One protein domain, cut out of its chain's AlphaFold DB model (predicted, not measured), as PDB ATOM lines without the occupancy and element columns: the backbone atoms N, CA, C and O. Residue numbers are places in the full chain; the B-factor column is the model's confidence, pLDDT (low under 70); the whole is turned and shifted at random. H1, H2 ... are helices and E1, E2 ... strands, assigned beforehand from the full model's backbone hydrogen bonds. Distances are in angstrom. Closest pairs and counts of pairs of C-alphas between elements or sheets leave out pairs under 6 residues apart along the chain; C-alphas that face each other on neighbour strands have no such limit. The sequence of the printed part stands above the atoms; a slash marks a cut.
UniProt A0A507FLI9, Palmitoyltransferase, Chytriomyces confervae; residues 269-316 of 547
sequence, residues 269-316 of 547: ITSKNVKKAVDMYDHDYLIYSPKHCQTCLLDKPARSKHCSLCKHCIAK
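Overview. This is residues 269 to 316 of the 547 residues of the protein "Palmitoyltransferase" of Chytriomyces confervae (UniProt A0A507FLI9). With little regular structure, two small two-stranded hairpins, E1 with E2 and E3 with E4, sit near each other, and one short helix, H1, lies near E2. The printed part has 48 residues, under half in named elements: one helix, then four strands, mixed class, each sheet antiparallel. It is compact and rounded, with a radius of gyration of the C-alphas of 9.9 A and spans of 26 by 21 by 16 A.

Arrangement. E1, residues 291 to 293, and E2, residues 298 to 300, form an antiparallel hairpin; N 293 and O 298 are 2.8 A apart, within hydrogen-bond range. E3, residues 305 to 307, and E4, residues 312 to 314, form another, with N 314 and O 305 at 2.9 A. The closest C-alphas of E1 and E3, Cys 293 and His 306, are 7.4 A apart. H1, residues 274 to 280, is apart from E3 and E4; its closest C-alpha pair with E2, Val 278 and Lys 300, is 7.0 A apart. In H1 every O i to N i+4 pair is within range.

Along the chain. E1 spans 6.7 A, E2 6.2 A, E3 6.1 A, E4 6.2 A and H1 9.9 A, first to last C-alpha. C-alpha 274 is at (28.970, -9.928, 0.906) and C-alpha 314 at (25.001, -15.066, 9.210).

Size, cuts and confidence. The farthest C-alphas, Lys 272 and Leu 286, are 27.3 A apart. The printed part has no cut, no link is long, and no printed residue is under 70 in pLDDT.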
ATOM      1  N   ILE A 269      24.441 -11.140   6.337       96.19
ATOM      2  CA  ILE A 269      25.104 -10.976   5.048       96.19
ATOM      3  C   ILE A 269      24.053 -10.566   4.017       96.19
ATOM      4  O   ILE A 269      23.035 -11.237   3.830       96.19
ATOM      5  N   THR A 270      24.323  -9.460   3.339       95.38
ATOM      6  CA  THR A 270      23.489  -8.870   2.294       95.38
ATOM      7  C   THR A 270      24.318  -8.664   1.033       95.38
ATOM      8  O   THR A 270      25.549  -8.687   1.066       95.38
ATOM      9  N   SER A 271      23.665  -8.370  -0.090       93.19
ATOM     10  CA  SER A 271      24.356  -8.051  -1.346       93.19
ATOM     11  C   SER A 271      25.310  -6.853  -1.230       93.19
ATOM     12  O   SER A 271      26.228  -6.731  -2.034       93.19
ATOM     13  N   LYS A 272      25.118  -5.980  -0.227       93.81
ATOM     14  CA  LYS A 272      25.971  -4.807   0.019       93.81
ATOM     15  C   LYS A 272      27.293  -5.179   0.696       93.81
ATOM     16  O   LYS A 272      28.334  -4.668   0.299       93.81
ATOM     17  N   ASN A 273      27.259  -6.081   1.679       94.81
ATOM     18  CA  ASN A 273      28.424  -6.419   2.504       94.81
ATOM     19  C   ASN A 273      29.063  -7.782   2.166       94.81
ATOM     20  O   ASN A 273      30.133  -8.090   2.685       94.81
ATOM     21  N   VAL A 274      28.482  -8.577   1.255       94.38
ATOM     22  CA  VAL A 274      28.970  -9.928   0.906       94.38
ATOM     23  C   VAL A 274      30.446  -9.967   0.505       94.38
ATOM     24  O   VAL A 274      31.157 -10.869   0.931       94.38
ATOM     25  N   LYS A 275      30.943  -8.975  -0.245       92.25
ATOM     26  CA  LYS A 275      32.362  -8.918  -0.646       92.25
ATOM     27  C   LYS A 275      33.278  -8.812   0.575       92.25
ATOM     28  O   LYS A 275      34.163  -9.636   0.756       92.25
ATOM     29  N   LYS A 276      32.980  -7.853   1.455       92.25
ATOM     30  CA  LYS A 276      33.696  -7.636   2.717       92.25
ATOM     31  C   LYS A 276      33.596  -8.854   3.638       92.25
ATOM     32  O   LYS A 276      34.577  -9.227   4.268       92.25
ATOM     33  N   ALA A 277      32.435  -9.506   3.671       92.56
ATOM     34  CA  ALA A 277      32.223 -10.729   4.437       92.56
ATOM     35  C   ALA A 277      33.094 -11.892   3.924       92.56
ATOM     36  O   ALA A 277      33.710 -12.585   4.727       92.56
ATOM     37  N   VAL A 278      33.170 -12.091   2.601       91.19
ATOM     38  CA  VAL A 278      34.010 -13.124   1.962       91.19
ATOM     39  C   VAL A 278      35.498 -12.877   2.215       91.19
ATOM     40  O   VAL A 278      36.249 -13.830   2.399       91.19
ATOM     41  N   ASP A 279      35.924 -11.618   2.264       89.56
ATOM     42  CA  ASP A 279      37.327 -11.262   2.485       89.56
ATOM     43  C   ASP A 279      37.757 -11.323   3.964       89.56
ATOM     44  O   ASP A 279      38.950 -11.276   4.251       89.56
ATOM     45  N   MET A 280      36.816 -11.473   4.904       88.25
ATOM     46  CA  MET A 280      37.092 -11.490   6.348       88.25
ATOM     47  C   MET A 280      37.782 -12.777   6.824       88.25
ATOM     48  O   MET A 280      38.624 -12.736   7.723       88.25
ATOM     49  N   TYR A 281      37.416 -13.917   6.236       88.44
ATOM     50  CA  TYR A 281      37.939 -15.231   6.601       88.44
ATOM     51  C   TYR A 281      38.255 -16.032   5.341       88.44
ATOM     52  O   TYR A 281      37.402 -16.180   4.466       88.44
ATOM     53  N   ASP A 282      39.463 -16.586   5.274       87.56
ATOM     54  CA  ASP A 282      39.849 -17.492   4.195       87.56
ATOM     55  C   ASP A 282      39.125 -18.838   4.319       87.56
ATOM     56  O   ASP A 282      38.816 -19.306   5.419       87.56
ATOM     57  N   HIS A 283      38.854 -19.480   3.186       86.44
ATOM     58  CA  HIS A 283      38.371 -20.858   3.143       86.44
ATOM     59  C   HIS A 283      39.522 -21.816   3.447       86.44
ATOM     60  O   HIS A 283      40.564 -21.745   2.805       86.44
ATOM     61  N   ASP A 284      39.324 -22.730   4.396       84.12
ATOM     62  CA  ASP A 284      40.314 -23.762   4.728       84.12
ATOM     63  C   ASP A 284      40.335 -24.934   3.735       84.12
ATOM     64  O   ASP A 284      41.234 -25.770   3.791       84.12
ATOM     65  N   TYR A 285      39.345 -25.002   2.834       83.50
ATOM     66  CA  TYR A 285      39.110 -26.097   1.885       83.50
ATOM     67  C   TYR A 285      38.983 -27.484   2.546       83.50
ATOM     68  O   TYR A 285      39.038 -28.503   1.855       83.50
ATOM     69  N   LEU A 286      38.749 -27.503   3.861       83.31
ATOM     70  CA  LEU A 286      38.483 -28.662   4.705       83.31
ATOM     71  C   LEU A 286      36.998 -28.673   5.077       83.31
ATOM     72  O   LEU A 286      36.189 -29.327   4.420       83.31
ATOM     73  N   ILE A 287      36.624 -27.885   6.091       84.19
ATOM     74  CA  ILE A 287      35.248 -27.757   6.588       84.19
ATOM     75  C   ILE A 287      34.502 -26.573   5.943       84.19
ATOM     76  O   ILE A 287      33.262 -26.497   6.000       84.19
ATOM     77  N   TYR A 288      35.243 -25.669   5.290       86.44
ATOM     78  CA  TYR A 288      34.736 -24.547   4.509       86.44
ATOM     79  C   TYR A 288      35.413 -24.469   3.140       86.44
ATOM     80  O   TYR A 288      36.548 -24.026   3.002       86.44
ATOM     81  N   SER A 289      34.654 -24.803   2.098       84.50
ATOM     82  CA  SER A 289      34.992 -24.520   0.702       84.50
ATOM     83  C   SER A 289      34.074 -23.431   0.126       84.50
ATOM     84  O   SER A 289      32.976 -23.216   0.661       84.50
ATOM     85  N   PRO A 290      34.493 -22.729  -0.944       86.31
ATOM     86  CA  PRO A 290      33.648 -21.761  -1.634       86.31
ATOM     87  C   PRO A 290      32.327 -22.396  -2.078       86.31
ATOM     88  O   PRO A 290      32.299 -23.376  -2.823       86.31
ATOM     89  N   LYS A 291      31.213 -21.845  -1.591       88.06
ATOM     90  CA  LYS A 291      29.853 -22.315  -1.881       88.06
ATOM     91  C   LYS A 291      28.939 -21.126  -2.135       88.06
ATOM     92  O   LYS A 291      29.182 -20.033  -1.631       88.06
ATOM     93  N   HIS A 292      27.848 -21.366  -2.850       89.69
ATOM     94  CA  HIS A 292      26.798 -20.376  -3.065       89.69
ATOM     95  C   HIS A 292      25.568 -20.703  -2.207       89.69
ATOM     96  O   HIS A 292      25.212 -21.870  -2.020       89.69
ATOM     97  N   CYS A 293      24.927 -19.687  -1.629       91.38
ATOM     98  CA  CYS A 293      23.676 -19.860  -0.903       91.38
ATOM     99  C   CYS A 293      22.499 -19.784  -1.874       91.38
ATOM    100  O   CYS A 293      22.184 -18.700  -2.346       91.38
ATOM    101  N   GLN A 294      21.807 -20.898  -2.106       92.94
ATOM    102  CA  GLN A 294      20.654 -20.926  -3.016       92.94
ATOM    103  C   GLN A 294      19.458 -20.112  -2.499       92.94
ATOM    104  O   GLN A 294      18.712 -19.545  -3.285       92.94
ATOM    105  N   THR A 295      19.293 -20.000  -1.177       89.69
ATOM    106  CA  THR A 295      18.187 -19.233  -0.582       89.69
ATOM    107  C   THR A 295      18.423 -17.727  -0.637       89.69
ATOM    108  O   THR A 295      17.500 -16.966  -0.893       89.69
ATOM    109  N   CYS A 296      19.653 -17.280  -0.361       91.50
ATOM    110  CA  CYS A 296      19.971 -15.850  -0.335       91.50
ATOM    111  C   CYS A 296      20.513 -15.321  -1.668       91.50
ATOM    112  O   CYS A 296      20.568 -14.108  -1.828       91.50
ATOM    113  N   LEU A 297      20.925 -16.202  -2.584       94.38
ATOM    114  CA  LEU A 297      21.577 -15.871  -3.857       94.38
ATOM    115  C   LEU A 297      22.866 -15.049  -3.670       94.38
ATOM    116  O   LEU A 297      23.109 -14.044  -4.334       94.38
ATOM    117  N   LEU A 298      23.687 -15.470  -2.705       92.88
ATOM    118  CA  LEU A 298      24.940 -14.819  -2.311       92.88
ATOM    119  C   LEU A 298      26.040 -15.869  -2.175       92.88
ATOM    120  O   LEU A 298      25.785 -16.983  -1.699       92.88
ATOM    121  N   ASP A 299      27.274 -15.493  -2.499       92.44
ATOM    122  CA  ASP A 299      28.443 -16.304  -2.162       92.44
ATOM    123  C   ASP A 299      28.553 -16.436  -0.644       92.44
ATOM    124  O   ASP A 299      28.372 -15.459   0.082       92.44
ATOM    125  N   LYS A 300      28.806 -17.652  -0.151       90.62
ATOM    126  CA  LYS A 300      28.945 -17.926   1.282       90.62
ATOM    127  C   LYS A 300      30.379 -17.631   1.730       90.62
ATOM    128  O   LYS A 300      31.287 -18.378   1.345       90.62
ATOM    129  N   PRO A 301      30.594 -16.621   2.594       93.81
ATOM    130  CA  PRO A 301      31.865 -16.460   3.287       93.81
ATOM    131  C   PRO A 301      32.249 -17.718   4.062       93.81
ATOM    132  O   PRO A 301      31.369 -18.469   4.512       93.81
ATOM    133  N   ALA A 302      33.545 -17.927   4.282       91.94
ATOM    134  CA  ALA A 302      33.989 -18.928   5.243       91.94
ATOM    135  C   ALA A 302      33.367 -18.640   6.621       91.94
ATOM    136  O   ALA A 302      33.077 -17.490   6.964       91.94
ATOM    137  N   ARG A 303      33.098 -19.696   7.399       93.88
ATOM    138  CA  ARG A 303      32.447 -19.604   8.721       93.88
ATOM    139  C   ARG A 303      31.007 -19.064   8.718       93.88
ATOM    140  O   ARG A 303      30.419 -18.876   9.778       93.88
ATOM    141  N   SER A 304      30.400 -18.822   7.553       94.88
ATOM    142  CA  SER A 304      28.991 -18.418   7.463       94.88
ATOM    143  C   SER A 304      28.035 -19.614   7.385       94.88
ATOM    144  O   SER A 304      28.372 -20.680   6.858       94.88
ATOM    145  N   LYS A 305      26.803 -19.427   7.870       92.25
ATOM    146  CA  LYS A 305      25.704 -20.400   7.736       92.25
ATOM    147  C   LYS A 305      24.409 -19.669   7.397       92.25
ATOM    148  O   LYS A 305      24.149 -18.585   7.912       92.25
ATOM    149  N   HIS A 306      23.601 -20.257   6.515       92.62
ATOM    150  CA  HIS A 306      22.226 -19.802   6.321       92.62
ATOM    151  C   HIS A 306      21.390 -20.343   7.474       92.62
ATOM    152  O   HIS A 306      21.312 -21.557   7.637       92.62
ATOM    153  N   CYS A 307      20.795 -19.461   8.270       89.69
ATOM    154  CA  CYS A 307      19.883 -19.880   9.322       89.69
ATOM    155  C   CYS A 307      18.453 -19.846   8.784       89.69
ATOM    156  O   CYS A 307      17.944 -18.781   8.431       89.69
ATOM    157  N   SER A 308      17.805 -21.010   8.749       84.06
ATOM    158  CA  SER A 308      16.425 -21.194   8.289       84.06
ATOM    159  C   SER A 308      15.410 -20.430   9.143       84.06
ATOM    160  O   SER A 308      14.418 -19.957   8.602       84.06
ATOM    161  N   LEU A 309      15.665 -20.231  10.438       81.88
ATOM    162  CA  LEU A 309      14.818 -19.421  11.323       81.88
ATOM    163  C   LEU A 309      14.998 -17.924  11.054       81.88
ATOM    164  O   LEU A 309      14.049 -17.145  11.086       81.88
ATOM    165  N   CYS A 310      16.228 -17.503  10.761       86.56
ATOM    166  CA  CYS A 310      16.548 -16.112  10.462       86.56
ATOM    167  C   CYS A 310      16.281 -15.701   9.019       86.56
ATOM    168  O   CYS A 310      16.222 -14.507   8.760       86.56
ATOM    169  N   LYS A 311      16.170 -16.663   8.097       90.06
ATOM    170  CA  LYS A 311      16.053 -16.456   6.644       90.06
ATOM    171  C   LYS A 311      17.204 -15.637   6.040       90.06
ATOM    172  O   LYS A 311      17.070 -15.057   4.968       90.06
ATOM    173  N   HIS A 312      18.365 -15.642   6.694       93.19
ATOM    174  CA  HIS A 312      19.562 -14.922   6.264       93.19
ATOM    175  C   HIS A 312      20.826 -15.762   6.475       93.19
ATOM    176  O   HIS A 312      20.904 -16.590   7.389       93.19
ATOM    177  N   CYS A 313      21.840 -15.517   5.642       96.00
ATOM    178  CA  CYS A 313      23.208 -15.939   5.926       96.00
ATOM    179  C   CYS A 313      23.795 -15.073   7.045       96.00
ATOM    180  O   CYS A 313      23.728 -13.848   6.976       96.00
ATOM    181  N   ILE A 314      24.375 -15.716   8.056       96.94
ATOM    182  CA  ILE A 314      25.001 -15.066   9.210       96.94
ATOM    183  C   ILE A 314      26.517 -15.233   9.099       96.94
ATOM    184  O   ILE A 314      26.996 -16.357   8.917       96.94
ATOM    185  N   ALA A 315      27.268 -14.133   9.175       96.12
ATOM    186  CA  ALA A 315      28.731 -14.150   9.199       96.12
ATOM    187  C   ALA A 315      29.249 -14.752  10.514       96.12
ATOM    188  O   ALA A 315      28.686 -14.466  11.572       96.12
ATOM    189  N   LYS A 316      30.308 -15.580  10.446       95.25
ATOM    190  CA  LYS A 316      30.874 -16.324  11.594       95.25
ATOM    191  C   LYS A 316      29.768 -16.900  12.490       95.25
ATOM    192  O   LYS A 316      29.684 -16.594  13.675       95.25
TER     193      LYS A 316